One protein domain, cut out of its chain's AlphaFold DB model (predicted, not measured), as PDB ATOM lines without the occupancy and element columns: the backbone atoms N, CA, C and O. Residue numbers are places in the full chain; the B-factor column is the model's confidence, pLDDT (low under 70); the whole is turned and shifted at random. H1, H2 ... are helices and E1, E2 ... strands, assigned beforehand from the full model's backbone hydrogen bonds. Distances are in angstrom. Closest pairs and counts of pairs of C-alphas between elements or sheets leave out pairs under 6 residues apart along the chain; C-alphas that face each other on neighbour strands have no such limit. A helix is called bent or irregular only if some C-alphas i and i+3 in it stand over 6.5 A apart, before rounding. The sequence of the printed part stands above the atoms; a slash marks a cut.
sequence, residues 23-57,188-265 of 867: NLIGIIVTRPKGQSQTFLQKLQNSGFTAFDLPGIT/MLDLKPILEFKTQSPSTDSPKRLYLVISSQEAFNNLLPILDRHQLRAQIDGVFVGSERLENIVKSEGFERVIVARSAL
ATOM      1  N   ASN A  23     144.926 -51.288  37.853       68.50
ATOM      2  CA  ASN A  23     143.824 -50.864  38.738       68.50
ATOM      3  C   ASN A  23     143.194 -49.507  38.341       68.50
ATOM      4  O   ASN A  23     142.135 -49.146  38.852       68.50
ATOM      5  N   LEU A  24     143.822 -48.754  37.430       83.50
ATOM      6  CA  LEU A  24     143.262 -47.541  36.830       83.50
ATOM      7  C   LEU A  24     142.176 -47.819  35.772       83.50
ATOM      8  O   LEU A  24     141.528 -46.881  35.315       83.50
ATOM      9  N   ILE A  25     141.973 -49.074  35.361       90.56
ATOM     10  CA  ILE A  25     141.040 -49.454  34.296       90.56
ATOM     11  C   ILE A  25     139.893 -50.287  34.883       90.56
ATOM     12  O   ILE A  25     140.098 -51.376  35.423       90.56
ATOM     13  N   GLY A  26     138.679 -49.757  34.750       93.12
ATOM     14  CA  GLY A  26     137.413 -50.402  35.071       93.12
ATOM     15  C   GLY A  26     136.773 -51.017  33.827       93.12
ATOM     16  O   GLY A  26     136.692 -50.360  32.791       93.12
ATOM     17  N   ILE A  27     136.300 -52.258  33.922       94.12
ATOM     18  CA  ILE A  27     135.664 -53.016  32.838       94.12
ATOM     19  C   ILE A  27     134.275 -53.477  33.301       94.12
ATOM     20  O   ILE A  27     134.156 -54.315  34.194       94.12
ATOM     21  N   ILE A  28     133.222 -52.935  32.691       93.94
ATOM     22  CA  ILE A  28     131.821 -53.294  32.943       93.94
ATOM     23  C   ILE A  28     131.415 -54.425  31.991       93.94
ATOM     24  O   ILE A  28     131.478 -54.268  30.773       93.94
ATOM     25  N   VAL A  29     130.958 -55.554  32.530       92.31
ATOM     26  CA  VAL A  29     130.536 -56.733  31.758       92.31
ATOM     27  C   VAL A  29     129.009 -56.808  31.710       92.31
ATOM     28  O   VAL A  29     128.377 -56.978  32.748       92.31
ATOM     29  N   THR A  30     128.408 -56.744  30.513       90.00
ATOM     30  CA  THR A  30     126.935 -56.722  30.360       90.00
ATOM     31  C   THR A  30     126.277 -58.092  30.157       90.00
ATOM     32  O   THR A  30     125.110 -58.174  29.763       90.00
ATOM     33  N   ARG A  31     127.023 -59.186  30.350       83.56
ATOM     34  CA  ARG A  31     126.573 -60.562  30.062       83.56
ATOM     35  C   ARG A  31     125.541 -61.035  31.106       83.56
ATOM     36  O   ARG A  31     125.498 -60.476  32.197       83.56
ATOM     37  N   PRO A  32     124.687 -62.038  30.810       78.44
ATOM     38  CA  PRO A  32     123.611 -62.429  31.723       78.44
ATOM     39  C   PRO A  32     124.115 -62.865  33.106       78.44
ATOM     40  O   PRO A  32     125.149 -63.531  33.215       78.44
ATOM     41  N   LYS A  33     123.360 -62.527  34.162       74.00
ATOM     42  CA  LYS A  33     123.772 -62.723  35.565       74.00
ATOM     43  C   LYS A  33     124.197 -64.172  35.832       74.00
ATOM     44  O   LYS A  33     123.475 -65.117  35.513       74.00
ATOM     45  N   GLY A  34     125.392 -64.360  36.395       68.31
ATOM     46  CA  GLY A  34     125.957 -65.695  36.636       68.31
ATOM     47  C   GLY A  34     126.456 -66.442  35.385       68.31
ATOM     48  O   GLY A  34     126.732 -67.640  35.470       68.31
ATOM     49  N   GLN A  35     126.585 -65.769  34.235       71.81
ATOM     50  CA  GLN A  35     127.412 -66.207  33.097       71.81
ATOM     51  C   GLN A  35     128.734 -65.417  32.997       71.81
ATOM     52  O   GLN A  35     129.659 -65.866  32.327       71.81
ATOM     53  N   SER A  36     128.850 -64.274  33.683       79.88
ATOM     54  CA  SER A  36     130.039 -63.407  33.685       79.88
ATOM     55  C   SER A  36     131.205 -63.900  34.552       79.88
ATOM     56  O   SER A  36     132.327 -63.437  34.367       79.88
ATOM     57  N   GLN A  37     130.972 -64.794  35.522       83.75
ATOM     58  CA  GLN A  37     131.877 -64.973  36.673       83.75
ATOM     59  C   GLN A  37     133.323 -65.344  36.300       83.75
ATOM     60  O   GLN A  37     134.260 -64.761  36.843       83.75
ATOM     61  N   THR A  38     133.515 -66.268  35.356       84.94
ATOM     62  CA  THR A  38     134.849 -66.673  34.879       84.94
ATOM     63  C   THR A  38     135.578 -65.520  34.186       84.94
ATOM     64  O   THR A  38     136.772 -65.321  34.410       84.94
ATOM     65  N   PHE A  39     134.852 -64.706  33.416       87.50
ATOM     66  CA  PHE A  39     135.390 -63.532  32.732       87.50
ATOM     67  C   PHE A  39     135.783 -62.425  33.720       87.50
ATOM     68  O   PHE A  39     136.876 -61.874  33.617       87.50
ATOM     69  N   LEU A  40     134.939 -62.154  34.722       89.94
ATOM     70  CA  LEU A  40     135.214 -61.194  35.798       89.94
ATOM     71  C   LEU A  40     136.460 -61.592  36.599       89.94
ATOM     72  O   LEU A  40     137.351 -60.770  36.795       89.94
ATOM     73  N   GLN A  41     136.570 -62.867  36.983       88.88
ATOM     74  CA  GLN A  41     137.763 -63.401  37.644       88.88
ATOM     75  C   GLN A  41     139.006 -63.293  36.753       88.88
ATOM     76  O   GLN A  41     140.082 -62.961  37.245       88.88
ATOM     77  N   LYS A  42     138.884 -63.527  35.439       88.62
ATOM     78  CA  LYS A  42     139.999 -63.365  34.497       88.62
ATOM     79  C   LYS A  42     140.470 -61.907  34.412       88.62
ATOM     80  O   LYS A  42     141.669 -61.662  34.491       88.62
ATOM     81  N   LEU A  43     139.540 -60.956  34.315       90.38
ATOM     82  CA  LEU A  43     139.820 -59.516  34.322       90.38
ATOM     83  C   LEU A  43     140.532 -59.091  35.620       90.38
ATOM     84  O   LEU A  43     141.599 -58.477  35.559       90.38
ATOM     85  N   GLN A  44     140.005 -59.500  36.776       90.94
ATOM     86  CA  GLN A  44     140.587 -59.224  38.097       90.94
ATOM     87  C   GLN A  44     141.994 -59.824  38.255       90.94
ATOM     88  O   GLN A  44     142.910 -59.140  38.707       90.94
ATOM     89  N   ASN A  45     142.208 -61.068  37.813       88.31
ATOM     90  CA  ASN A  45     143.515 -61.735  37.859       88.31
ATOM     91  C   ASN A  45     144.580 -61.073  36.960       88.31
ATOM     92  O   ASN A  45     145.773 -61.274  37.182       88.31
ATOM     93  N   SER A  46     144.170 -60.272  35.973       86.69
ATOM     94  CA  SER A  46     145.055 -59.438  35.146       86.69
ATOM     95  C   SER A  46     145.096 -57.966  35.587       86.69
ATOM     96  O   SER A  46     145.611 -57.110  34.864       86.69
ATOM     97  N   GLY A  47     144.586 -57.665  36.784       86.62
ATOM     98  CA  GLY A  47     144.666 -56.355  37.428       86.62
ATOM     99  C   GLY A  47     143.635 -55.328  36.960       86.62
ATOM    100  O   GLY A  47     143.772 -54.161  37.307       86.62
ATOM    101  N   PHE A  48     142.625 -55.713  36.176       91.12
ATOM    102  CA  PHE A  48     141.508 -54.824  35.848       91.12
ATOM    103  C   PHE A  48     140.491 -54.796  36.994       91.12
ATOM    104  O   PHE A  48     140.164 -55.836  37.569       91.12
ATOM    105  N   THR A  49     139.906 -53.631  37.275       92.12
ATOM    106  CA  THR A  49     138.708 -53.572  38.126       92.12
ATOM    107  C   THR A  49     137.519 -54.044  37.290       92.12
ATOM    108  O   THR A  49     137.246 -53.466  36.245       92.12
ATOM    109  N   ALA A  50     136.826 -55.108  37.700       92.44
ATOM    110  CA  ALA A  50     135.757 -55.717  36.901       92.44
ATOM    111  C   ALA A  50     134.393 -55.607  37.596       92.44
ATOM    112  O   ALA A  50     134.273 -55.985  38.764       92.44
ATOM    113  N   PHE A  51     133.377 -55.140  36.866       91.69
ATOM    114  CA  PHE A  51     132.010 -54.925  37.354       91.69
ATOM    115  C   PHE A  51     131.013 -55.827  36.607       91.69
ATOM    116  O   PHE A  51     131.039 -55.879  35.377       91.69
ATOM    117  N   ASP A  52     130.120 -56.512  37.329       90.94
ATOM    118  CA  ASP A  52     129.007 -57.275  36.736       90.94
ATOM    119  C   ASP A  52     127.776 -56.367  36.618       90.94
ATOM    120  O   ASP A  52     127.180 -56.000  37.630       90.94
ATOM    121  N   LEU A  53     127.389 -56.002  35.394       91.12
ATOM    122  CA  LEU A  53     126.207 -55.178  35.124       91.12
ATOM    123  C   LEU A  53     125.292 -55.905  34.126       91.12
ATOM    124  O   LEU A  53     125.220 -55.524  32.959       91.12
ATOM    125  N   PRO A  54     124.637 -57.006  34.535       90.00
ATOM    126  CA  PRO A  54     123.987 -57.926  33.610       90.00
ATOM    127  C   PRO A  54     122.798 -57.284  32.883       90.00
ATOM    128  O   PRO A  54     121.744 -57.072  33.474       90.00
ATOM    129  N   GLY A  55     122.939 -57.045  31.575       87.75
ATOM    130  CA  GLY A  55     121.906 -56.408  30.746       87.75
ATOM    131  C   GLY A  55     120.744 -57.319  30.346       87.75
ATOM    132  O   GLY A  55     119.794 -56.873  29.711       87.75
ATOM    133  N   ILE A  56     120.799 -58.602  30.710       88.44
ATOM    134  CA  ILE A  56     119.693 -59.555  30.564       88.44
ATOM    135  C   ILE A  56     119.620 -60.392  31.843       88.44
ATOM    136  O   ILE A  56     120.608 -61.008  32.257       88.44
ATOM    137  N   THR A  57     118.432 -60.459  32.435       87.69
ATOM    138  CA  THR A  57     118.089 -61.428  33.480       87.69
ATOM    139  C   THR A  57     117.431 -62.646  32.838       87.69
ATOM    140  O   THR A  57     116.652 -62.517  31.896       87.69
ATOM    141  N   MET A 188     118.128 -54.467  41.367       83.06
ATOM    142  CA  MET A 188     118.945 -55.689  41.428       83.06
ATOM    143  C   MET A 188     120.345 -55.520  40.806       83.06
ATOM    144  O   MET A 188     121.091 -56.512  40.711       83.06
ATOM    145  N   LEU A 189     120.687 -54.302  40.368       86.38
ATOM    146  CA  LEU A 189     121.981 -53.904  39.815       86.38
ATOM    147  C   LEU A 189     122.746 -53.052  40.837       86.38
ATOM    148  O   LEU A 189     122.244 -52.032  41.302       86.38
ATOM    149  N   ASP A 190     123.983 -53.433  41.161       85.19
ATOM    150  CA  ASP A 190     124.825 -52.617  42.040       85.19
ATOM    151  C   ASP A 190     125.626 -51.593  41.227       85.19
ATOM    152  O   ASP A 190     126.716 -51.866  40.722       85.19
ATOM    153  N   LEU A 191     125.049 -50.402  41.068       88.00
ATOM    154  CA  LEU A 191     125.659 -49.294  40.329       88.00
ATOM    155  C   LEU A 191     126.713 -48.531  41.149       88.00
ATOM    156  O   LEU A 191     127.530 -47.816  40.565       88.00
ATOM    157  N   LYS A 192     126.730 -48.671  42.484       87.00
ATOM    158  CA  LYS A 192     127.581 -47.848  43.363       87.00
ATOM    159  C   LYS A 192     129.080 -48.045  43.102       87.00
ATOM    160  O   LYS A 192     129.750 -47.036  42.902       87.00
ATOM    161  N   PRO A 193     129.619 -49.278  42.971       88.12
ATOM    162  CA  PRO A 193     131.036 -49.477  42.664       88.12
ATOM    163  C   PRO A 193     131.460 -48.866  41.323       88.12
ATOM    164  O   PRO A 193     132.619 -48.494  41.167       88.12
ATOM    165  N   ILE A 194     130.533 -48.755  40.362       89.44
ATOM    166  CA  ILE A 194     130.785 -48.180  39.034       89.44
ATOM    167  C   ILE A 194     130.835 -46.648  39.125       89.44
ATOM    168  O   ILE A 194     131.791 -46.038  38.647       89.44
ATOM    169  N   LEU A 195     129.840 -46.041  39.781       86.25
ATOM    170  CA  LEU A 195     129.752 -44.593  40.017       86.25
ATOM    171  C   LEU A 195     130.923 -44.080  40.870       86.25
ATOM    172  O   LEU A 195     131.537 -43.062  40.557       86.25
ATOM    173  N   GLU A 196     131.279 -44.809  41.927       85.94
ATOM    174  CA  GLU A 196     132.405 -44.458  42.792       85.94
ATOM    175  C   GLU A 196     133.768 -44.670  42.118       85.94
ATOM    176  O   GLU A 196     134.750 -44.032  42.504       85.94
ATOM    177  N   PHE A 197     133.869 -45.534  41.099       86.88
ATOM    178  CA  PHE A 197     135.160 -45.870  40.500       86.88
ATOM    179  C   PHE A 197     135.907 -44.627  40.015       86.88
ATOM    180  O   PHE A 197     137.074 -44.455  40.380       86.88
ATOM    181  N   LYS A 198     135.242 -43.751  39.246       76.31
ATOM    182  CA  LYS A 198     135.847 -42.517  38.717       76.31
ATOM    183  C   LYS A 198     136.016 -41.416  39.767       76.31
ATOM    184  O   LYS A 198     137.000 -40.684  39.682       76.31
ATOM    185  N   THR A 199     135.136 -41.308  40.765       73.06
ATOM    186  CA  THR A 199     135.254 -40.272  41.812       73.06
ATOM    187  C   THR A 199     136.393 -40.561  42.795       73.06
ATOM    188  O   THR A 199     137.060 -39.638  43.256       73.06
ATOM    189  N   GLN A 200     136.710 -41.836  43.043       66.56
ATOM    190  CA  GLN A 200     137.854 -42.289  43.845       66.56
ATOM    191  C   GLN A 200     139.222 -42.119  43.122       66.56
ATOM    192  O   GLN A 200     140.037 -43.048  43.127       66.56
ATOM    193  N   SER A 201     139.492 -40.996  42.445       57.84
ATOM    194  CA  SER A 201     140.746 -40.746  41.702       57.84
ATOM    195  C   SER A 201     141.528 -39.567  42.317       57.84
ATOM    196  O   SER A 201     141.236 -38.422  41.980       57.84
ATOM    197  N   PRO A 202     142.509 -39.794  43.218       52.38
ATOM    198  CA  PRO A 202     143.072 -38.723  44.057       52.38
ATOM    199  C   PRO A 202     144.093 -37.793  43.382       52.38
ATOM    200  O   PRO A 202     144.570 -36.861  44.027       52.38
ATOM    201  N   SER A 203     144.492 -38.054  42.134       54.72
ATOM    202  CA  SER A 203     145.524 -37.281  41.437       54.72
ATOM    203  C   SER A 203     145.225 -37.095  39.947       54.72
ATOM    204  O   SER A 203     144.747 -37.999  39.260       54.72
ATOM    205  N   THR A 204     145.547 -35.903  39.442       57.22
ATOM    206  CA  THR A 204     145.311 -35.467  38.053       57.22
ATOM    207  C   THR A 204     146.168 -36.223  37.027       57.22
ATOM    208  O   THR A 204     145.799 -36.324  35.861       57.22
ATOM    209  N   ASP A 205     147.296 -36.781  37.471       58.62
ATOM    210  CA  ASP A 205     148.363 -37.367  36.641       58.62
ATOM    211  C   ASP A 205     148.050 -38.769  36.082       58.62
ATOM    212  O   ASP A 205     148.827 -39.342  35.316       58.62
ATOM    213  N   SER A 206     146.947 -39.395  36.501       64.69
ATOM    214  CA  SER A 206     146.573 -40.753  36.080       64.69
ATOM    215  C   SER A 206     145.061 -40.982  36.211       64.69
ATOM    216  O   SER A 206     144.620 -41.679  37.127       64.69
ATOM    217  N   PRO A 207     144.242 -40.403  35.311       76.50
ATOM    218  CA  PRO A 207     142.791 -40.533  35.375       76.50
ATOM    219  C   PRO A 207     142.351 -41.985  35.174       76.50
ATOM    220  O   PRO A 207     142.706 -42.629  34.179       76.50
ATOM    221  N   LYS A 208     141.530 -42.484  36.104       86.50
ATOM    222  CA  LYS A 208     140.846 -43.773  35.966       86.50
ATOM    223  C   LYS A 208     139.943 -43.788  34.729       86.50
ATOM    224  O   LYS A 208     139.207 -42.831  34.485       86.50
ATOM    225  N   ARG A 209     139.962 -44.893  33.978       89.88
ATOM    226  CA  ARG A 209     139.164 -45.088  32.756       89.88
ATOM    227  C   ARG A 209     138.192 -46.250  32.897       89.88
ATOM    228  O   ARG A 209     138.546 -47.275  33.468       89.88
ATOM    229  N   LEU A 210     136.995 -46.104  32.351       92.44
ATOM    230  CA  LEU A 210     135.880 -47.034  32.476       92.44
ATOM    231  C   LEU A 210     135.429 -47.486  31.082       92.44
ATOM    232  O   LEU A 210     135.100 -46.653  30.244       92.44
ATOM    233  N   TYR A 211     135.407 -48.792  30.827       94.44
ATOM    234  CA  TYR A 211     135.015 -49.370  29.540       94.44
ATOM    235  C   TYR A 211     133.822 -50.311  29.693       94.44
ATOM    236  O   TYR A 211     133.736 -51.060  30.666       94.44
ATOM    237  N   LEU A 212     132.926 -50.313  28.708       94.94
ATOM    238  CA  LEU A 212     131.745 -51.183  28.657       94.94
ATOM    239  C   LEU A 212     131.984 -52.363  27.701       94.94
ATOM    240  O   LEU A 212     132.561 -52.173  26.636       94.94
ATOM    241  N   VAL A 213     131.546 -53.577  28.046       94.56
ATOM    242  CA  VAL A 213     131.701 -54.786  27.209       94.56
ATOM    243  C   VAL A 213     130.334 -55.347  26.825       94.56
ATOM    244  O   VAL A 213     129.674 -55.992  27.641       94.56
ATOM    245  N   ILE A 214     129.938 -55.138  25.566       90.62
ATOM    246  CA  ILE A 214     128.623 -55.489  25.017       90.62
ATOM    247  C   ILE A 214     128.705 -56.769  24.176       90.62
ATOM    248  O   ILE A 214     129.316 -56.809  23.105       90.62
ATOM    249  N   SER A 215     128.006 -57.812  24.628       84.44
ATOM    250  CA  SER A 215     127.887 -59.088  23.906       84.44
ATOM    251  C   SER A 215     126.642 -59.211  23.016       84.44
ATOM    252  O   SER A 215     126.593 -60.103  22.171       84.44
ATOM    253  N   SER A 216     125.613 -58.379  23.206       85.62
ATOM    254  CA  SER A 216     124.382 -58.405  22.401       85.62
ATOM    255  C   SER A 216     123.649 -57.061  22.415       85.62
ATOM    256  O   SER A 216     123.765 -56.291  23.364       85.62
ATOM    257  N   GLN A 217     122.858 -56.806  21.370       87.38
ATOM    258  CA  GLN A 217     122.018 -55.606  21.261       87.38
ATOM    259  C   GLN A 217     120.910 -55.602  22.320       87.38
ATOM    260  O   GLN A 217     120.675 -54.587  22.950       87.38
ATOM    261  N   GLU A 218     120.290 -56.757  22.572       87.19
ATOM    262  CA  GLU A 218     119.289 -56.950  23.630       87.19
ATOM    263  C   GLU A 218     119.815 -56.476  25.001       87.19
ATOM    264  O   GLU A 218     119.161 -55.687  25.675       87.19
ATOM    265  N   ALA A 219     121.046 -56.855  25.369       87.12
ATOM    266  CA  ALA A 219     121.670 -56.413  26.617       87.12
ATOM    267  C   ALA A 219     122.045 -54.920  26.625       87.12
ATOM    268  O   ALA A 219     122.070 -54.312  27.693       87.12
ATOM    269  N   PHE A 220     122.347 -54.329  25.465       91.94
ATOM    270  CA  PHE A 220     122.650 -52.901  25.347       91.94
ATOM    271  C   PHE A 220     121.388 -52.046  25.473       91.94
ATOM    272  O   PHE A 220     121.334 -51.175  26.335       91.94
ATOM    273  N   ASN A 221     120.352 -52.353  24.687       91.56
ATOM    274  CA  ASN A 221     119.064 -51.660  24.704       91.56
ATOM    275  C   ASN A 221     118.426 -51.667  26.107       91.56
ATOM    276  O   ASN A 221     117.880 -50.656  26.533       91.56
ATOM    277  N   ASN A 222     118.539 -52.780  26.841       90.62
ATOM    278  CA  ASN A 222     118.043 -52.891  28.215       90.62
ATOM    279  C   ASN A 222     118.819 -52.025  29.226       90.62
ATOM    280  O   ASN A 222     118.253 -51.612  30.235       90.62
ATOM    281  N   LEU A 223     120.116 -51.783  28.999       90.69
ATOM    282  CA  LEU A 223     120.971 -51.018  29.915       90.69
ATOM    283  C   LEU A 223     121.046 -49.533  29.576       90.69
ATOM    284  O   LEU A 223     121.247 -48.739  30.489       90.69
ATOM    285  N   LEU A 224     120.903 -49.141  28.308       91.50
ATOM    286  CA  LEU A 224     121.088 -47.756  27.871       91.50
ATOM    287  C   LEU A 224     120.220 -46.749  28.664       91.50
ATOM    288  O   LEU A 224     120.803 -45.808  29.201       91.50
ATOM    289  N   PRO A 225     118.910 -46.981  28.908       91.50
ATOM    290  CA  PRO A 225     118.100 -46.087  29.744       91.50
ATOM    291  C   PRO A 225     118.580 -45.983  31.201       91.50
ATOM    292  O   PRO A 225     118.386 -44.952  31.841       91.50
ATOM    293  N   ILE A 226     119.214 -47.035  31.735       90.00
ATOM    294  CA  ILE A 226     119.786 -47.056  33.091       90.00
ATOM    295  C   ILE A 226     121.124 -46.296  33.104       90.00
ATOM    296  O   ILE A 226     121.381 -45.501  34.007       90.00
ATOM    297  N   LEU A 227     121.960 -46.485  32.077       90.50
ATOM    298  CA  LEU A 227     123.228 -45.769  31.906       90.50
ATOM    299  C   LEU A 227     123.024 -44.262  31.689       90.50
ATOM    300  O   LEU A 227     123.839 -43.476  32.169       90.50
ATOM    301  N   ASP A 228     121.946 -43.861  31.012       90.25
ATOM    302  CA  ASP A 228     121.551 -42.459  30.852       90.25
ATOM    303  C   ASP A 228     121.014 -41.872  32.164       90.25
ATOM    304  O   ASP A 228     121.508 -40.844  32.629       90.25
ATOM    305  N   ARG A 229     120.070 -42.565  32.821       91.12
ATOM    306  CA  ARG A 229     119.464 -42.154  34.104       91.12
ATOM    307  C   ARG A 229     120.498 -41.908  35.207       91.12
ATOM    308  O   ARG A 229     120.367 -40.945  35.955       91.12
ATOM    309  N   HIS A 230     121.535 -42.745  35.278       88.88
ATOM    310  CA  HIS A 230     122.638 -42.622  36.244       88.88
ATOM    311  C   HIS A 230     123.855 -41.859  35.703       88.88
ATOM    312  O   HIS A 230     124.903 -41.849  36.343       88.88
ATOM    313  N   GLN A 231     123.744 -41.224  34.528       87.88
ATOM    314  CA  GLN A 231     124.805 -40.413  33.911       87.88
ATOM    315  C   GLN A 231     126.131 -41.188  33.718       87.88
ATOM    316  O   GLN A 231     127.222 -40.615  33.653       87.88
ATOM    317  N   LEU A 232     126.045 -42.517  33.614       87.50
ATOM    318  CA  LEU A 232     127.169 -43.432  33.413       87.50
ATOM    319  C   LEU A 232     127.640 -43.456  31.953       87.50
ATOM    320  O   LEU A 232     128.821 -43.692  31.713       87.50
ATOM    321  N   ARG A 233     126.768 -43.158  30.978       88.25
ATOM    322  CA  ARG A 233     127.138 -43.052  29.549       88.25
ATOM    323  C   ARG A 233     128.277 -42.057  29.324       88.25
ATOM    324  O   ARG A 233     129.294 -42.423  28.746       88.25
ATOM    325  N   ALA A 234     128.157 -40.849  29.877       85.56
ATOM    326  CA  ALA A 234     129.196 -39.815  29.825       85.56
ATOM    327  C   ALA A 234     130.481 -40.185  30.599       85.56
ATOM    328  O   ALA A 234     131.525 -39.563  30.417       85.56
ATOM    329  N   GLN A 235     130.424 -41.205  31.461       87.88
ATOM    330  CA  GLN A 235     131.567 -41.698  32.228       87.88
ATOM    331  C   GLN A 235     132.311 -42.854  31.539       87.88
ATOM    332  O   GLN A 235     133.384 -43.220  32.017       87.88
ATOM    333  N   ILE A 236     131.812 -43.406  30.429       92.12
ATOM    334  CA  ILE A 236     132.442 -44.522  29.707       92.12
ATOM    335  C   ILE A 236     133.428 -43.992  28.647       92.12
ATOM    336  O   ILE A 236     133.048 -43.324  27.692       92.12
ATOM    337  N   ASP A 237     134.713 -44.327  28.789       91.31
ATOM    338  CA  ASP A 237     135.810 -43.888  27.908       91.31
ATOM    339  C   ASP A 237     135.958 -44.726  26.624       91.31
ATOM    340  O   ASP A 237     136.806 -44.414  25.778       91.31
ATOM    341  N   GLY A 238     135.180 -45.803  26.491       93.25
ATOM    342  CA  GLY A 238     135.098 -46.634  25.292       93.25
ATOM    343  C   GLY A 238     134.317 -47.935  25.490       93.25
ATOM    344  O   GLY A 238     134.030 -48.348  26.615       93.25
ATOM    345  N   VAL A 239     133.982 -48.602  24.387       96.00
ATOM    346  CA  VAL A 239     133.101 -49.780  24.379       96.00
ATOM    347  C   VAL A 239     133.713 -50.916  23.564       96.00
ATOM    348  O   VAL A 239     134.089 -50.724  22.413       96.00
ATOM    349  N   PHE A 240     133.777 -52.117  24.133       95.88
ATOM    350  CA  PHE A 240     134.110 -53.348  23.420       95.88
ATOM    351  C   PHE A 240     132.825 -54.018  22.928       95.88
ATOM    352  O   PHE A 240     131.909 -54.249  23.719       95.88
ATOM    353  N   VAL A 241     132.756 -54.361  21.640       94.94
ATOM    354  CA  VAL A 241     131.574 -54.974  21.012       94.94
ATOM    355  C   VAL A 241     131.920 -56.280  20.304       94.94
ATOM    356  O   VAL A 241     132.960 -56.401  19.665       94.94
ATOM    357  N   GLY A 242     131.025 -57.265  20.376       88.12
ATOM    358  CA  GLY A 242     131.236 -58.587  19.767       88.12
ATOM    359  C   GLY A 242     131.008 -58.699  18.250       88.12
ATOM    360  O   GLY A 242     130.961 -59.824  17.759       88.12
ATOM    361  N   SER A 243     130.758 -57.597  17.524       87.81
ATOM    362  CA  SER A 243     130.617 -57.568  16.050       87.81
ATOM    363  C   SER A 243     130.531 -56.137  15.493       87.81
ATOM    364  O   SER A 243     130.054 -55.241  16.187       87.81
ATOM    365  N   GLU A 244     130.869 -55.956  14.212       87.00
ATOM    366  CA  GLU A 244     130.664 -54.719  13.426       87.00
ATOM    367  C   GLU A 244     129.203 -54.217  13.488       87.00
ATOM    368  O   GLU A 244     128.929 -53.028  13.631       87.00
ATOM    369  N   ARG A 245     128.222 -55.133  13.472       85.94
ATOM    370  CA  ARG A 245     126.796 -54.773  13.573       85.94
ATOM    371  C   ARG A 245     126.465 -54.079  14.899       85.94
ATOM    372  O   ARG A 245     125.629 -53.183  14.926       85.94
ATOM    373  N   LEU A 246     127.103 -54.501  15.994       90.12
ATOM    374  CA  LEU A 246     126.970 -53.845  17.298       90.12
ATOM    375  C   LEU A 246     127.762 -52.535  17.356       90.12
ATOM    376  O   LEU A 246     127.331 -51.623  18.049       90.12
ATOM    377  N   GLU A 247     128.870 -52.419  16.621       92.50
ATOM    378  CA  GLU A 247     129.629 -51.171  16.518       92.50
ATOM    379  C   GLU A 247     128.769 -50.029  15.979       92.50
ATOM    380  O   GLU A 247     128.699 -48.974  16.606       92.50
ATOM    381  N   ASN A 248     128.064 -50.254  14.869       89.62
ATOM    382  CA  ASN A 248     127.232 -49.225  14.243       89.62
ATOM    383  C   ASN A 248     126.092 -48.756  15.163       89.62
ATOM    384  O   ASN A 248     125.844 -47.559  15.255       89.62
ATOM    385  N   ILE A 249     125.458 -49.680  15.896       88.75
ATOM    386  CA  ILE A 249     124.398 -49.368  16.874       88.75
ATOM    387  C   ILE A 249     124.960 -48.577  18.065       88.75
ATOM    388  O   ILE A 249     124.366 -47.611  18.527       88.75
ATOM    389  N   VAL A 250     126.128 -48.965  18.572       92.12
ATOM    390  CA  VAL A 250     126.767 -48.285  19.707       92.12
ATOM    391  C   VAL A 250     127.271 -46.890  19.301       92.12
ATOM    392  O   VAL A 250     127.168 -45.954  20.091       92.12
ATOM    393  N   LYS A 251     127.723 -46.711  18.051       91.75
ATOM    394  CA  LYS A 251     128.068 -45.397  17.481       91.75
ATOM    395  C   LYS A 251     126.849 -44.510  17.221       91.75
ATOM    396  O   LYS A 251     126.945 -43.314  17.477       91.75
ATOM    397  N   SER A 252     125.715 -45.050  16.753       90.31
ATOM    398  CA  SER A 252     124.482 -44.252  16.614       90.31
ATOM    399  C   SER A 252     123.968 -43.772  17.972       90.31
ATOM    400  O   SER A 252     123.509 -42.643  18.083       90.31
ATOM    401  N   GLU A 253     124.177 -44.563  19.026       89.19
ATOM    402  CA  GLU A 253     123.980 -44.148  20.421       89.19
ATOM    403  C   GLU A 253     125.147 -43.309  20.992       89.19
ATOM    404  O   GLU A 253     125.365 -43.254  22.205       89.19
ATOM    405  N   GLY A 254     125.899 -42.602  20.145       87.56
ATOM    406  CA  GLY A 254     126.834 -41.547  20.548       87.56
ATOM    407  C   GLY A 254     128.122 -42.001  21.245       87.56
ATOM    408  O   GLY A 254     128.872 -41.156  21.731       87.56
ATOM    409  N   PHE A 255     128.425 -43.301  21.308       90.31
ATOM    410  CA  PHE A 255     129.710 -43.769  21.836       90.31
ATOM    411  C   PHE A 255     130.791 -43.693  20.745       90.31
ATOM    412  O   PHE A 255     130.902 -44.578  19.900       90.31
ATOM    413  N   GLU A 256     131.635 -42.660  20.787       85.88
ATOM    414  CA  GLU A 256     132.703 -42.432  19.794       85.88
ATOM    415  C   GLU A 256     133.733 -43.577  19.706       85.88
ATOM    416  O   GLU A 256     134.233 -43.920  18.634       85.88
ATOM    417  N   ARG A 257     134.106 -44.148  20.860       92.12
ATOM    418  CA  ARG A 257     135.301 -44.995  21.021       92.12
ATOM    419  C   ARG A 257     134.944 -46.471  21.129       92.12
ATOM    420  O   ARG A 257     135.041 -47.066  22.204       92.12
ATOM    421  N   VAL A 258     134.551 -47.062  20.010       94.81
ATOM    422  CA  VAL A 258     134.194 -48.484  19.938       94.81
ATOM    423  C   VAL A 258     135.380 -49.344  19.482       94.81
ATOM    424  O   VAL A 258     136.238 -48.895  18.725       94.81
ATOM    425  N   ILE A 259     135.460 -50.574  19.992       94.94
ATOM    426  CA  ILE A 259     136.503 -51.564  19.710       94.94
ATOM    427  C   ILE A 259     135.817 -52.892  19.378       94.94
ATOM    428  O   ILE A 259     135.144 -53.479  20.229       94.94
ATOM    429  N   VAL A 260     135.989 -53.380  18.150       94.00
ATOM    430  CA  VAL A 260     135.354 -54.622  17.686       94.00
ATOM    431  C   VAL A 260     136.215 -55.834  18.036       94.00
ATOM    432  O   VAL A 260     137.366 -55.941  17.619       94.00
ATOM    433  N   ALA A 261     135.643 -56.774  18.786       91.75
ATOM    434  CA  ALA A 261     136.197 -58.106  18.985       91.75
ATOM    435  C   ALA A 261     135.757 -59.052  17.857       91.75
ATOM    436  O   ALA A 261     134.678 -58.894  17.284       91.75
ATOM    437  N   ARG A 262     136.562 -60.090  17.583       85.12
ATOM    438  CA  ARG A 262     136.307 -61.069  16.502       85.12
ATOM    439  C   ARG A 262     134.958 -61.788  16.630       85.12
ATOM    440  O   ARG A 262     134.403 -62.228  15.630       85.12
ATOM    441  N   SER A 263     134.445 -61.921  17.853       83.50
ATOM    442  CA  SER A 263     133.084 -62.368  18.135       83.50
ATOM    443  C   SER A 263     132.652 -61.940  19.545       83.50
ATOM    444  O   SER A 263     133.452 -61.432  20.332       83.50
ATOM    445  N   ALA A 264     131.394 -62.208  19.905       83.38
ATOM    446  CA  ALA A 264     130.884 -62.068  21.272       83.38
ATOM    447  C   ALA A 264     131.344 -63.188  22.241       83.38
ATOM    448  O   ALA A 264     130.861 -63.257  23.376       83.38
ATOM    449  N   LEU A 265     132.241 -64.091  21.818       83.25
ATOM    450  CA  LEU A 265     132.811 -65.121  22.688       83.25
ATOM    451  C   LEU A 265     133.809 -64.518  23.682       83.25
ATOM    452  O   LEU A 265     134.597 -63.631  23.366       83.25
TER     453      LEU A 265
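AT A GLANCE: This is residues 23 to 57 and 188 to 265 of the 867 residues of a protein of Ignatzschineria cameli (UniProt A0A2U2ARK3). What is the main picture? A twisted parallel sheet of five strands is the core, with H1 over one face, H2 and H4 over the other, and H3 set off from the sheet near H4. What makes it up? The 113 printed residues, mixed in class, hold four named helices and five named strands in the order E1 H1 E2 H2 E3 H3 E4 H4 E5; the sheet's order is E2 E1 E3 E4 E5. How large is it? It is compact, with a radius of gyration of the C-alphas of 13.4 A and spans of 38 by 30 by 29 A.

IN THESE COORDINATES: Where are the strands? E3 is residues 209 to 214, 16.7 A from first to last C-alpha; E1 is 25 to 29, E2 49 to 52, E4 238 to 241, E5 258 to 260. C-alpha 25 is at (141.040, -49.454, 34.296) and C-alpha 260 at (135.354, -54.622, 17.686). Where are the helices? H3 is residues 217 to 229, 18.8 A long; H1 is 37 to 45, H2 192 to 199, H4 244 to 252. H2 and H3 are only just irregular: C-alphas 195 and 198 are 6.6 A apart, 222 and 225 7.0 A.

HOW THE PARTS SIT: Which backbone atoms pair in the sheet? Within hydrogen-bond range are N 28 and O 211 of E1 and E3, 2.8 A, N 27 and O 49 of E1 and E2, 2.8 A, N 214 and O 240 of E3 and E4, 2.8 A, and N 241 and O 259 of E4 and E5, 2.9 A. Which helices are on it? In three layers, helices on both faces of a sheet, H1 is over E2 at a height over the sheet of 8.2 A, their closest C-alphas Leu 40 and Ala 50 being 5.6 A apart; on the opposite face H2 is over E1 at 9.5 A, their closest C-alphas Gly 26 and Phe 197 being 7.4 A apart, and H4 is over E4 and only just E5, with 3 C-alphas falling on E5, at 8.5 A. E1 H1 E2, E3 H3 E4 and E4 H4 E5 are strand-helix-strand units, parallel neighbour strands with a helix between, each with a right-handed crossover. What of H3 and the helix backbones? H3 is only just not on the sheet, with 4 pairs of C-alphas within 10 A, and is close to but not clearly touching H4, the closest C-alphas, Gln 217 and Leu 246, being 6.6 A apart. Every O i to N i+4 pair is within hydrogen-bond range in H1, but 2 of 4 in H2, 7 of 9 in H3 and 4 of 5 in H4.

THE WHOLE: Is there a cut? Residues 58 to 187 are not printed, and C-alphas 57 and 188 are 9.8 A apart. Are links long, or confidence low? Of the links printed whole, none is long; pLDDT is under 70 at residues 23, 34 and 200 to 206.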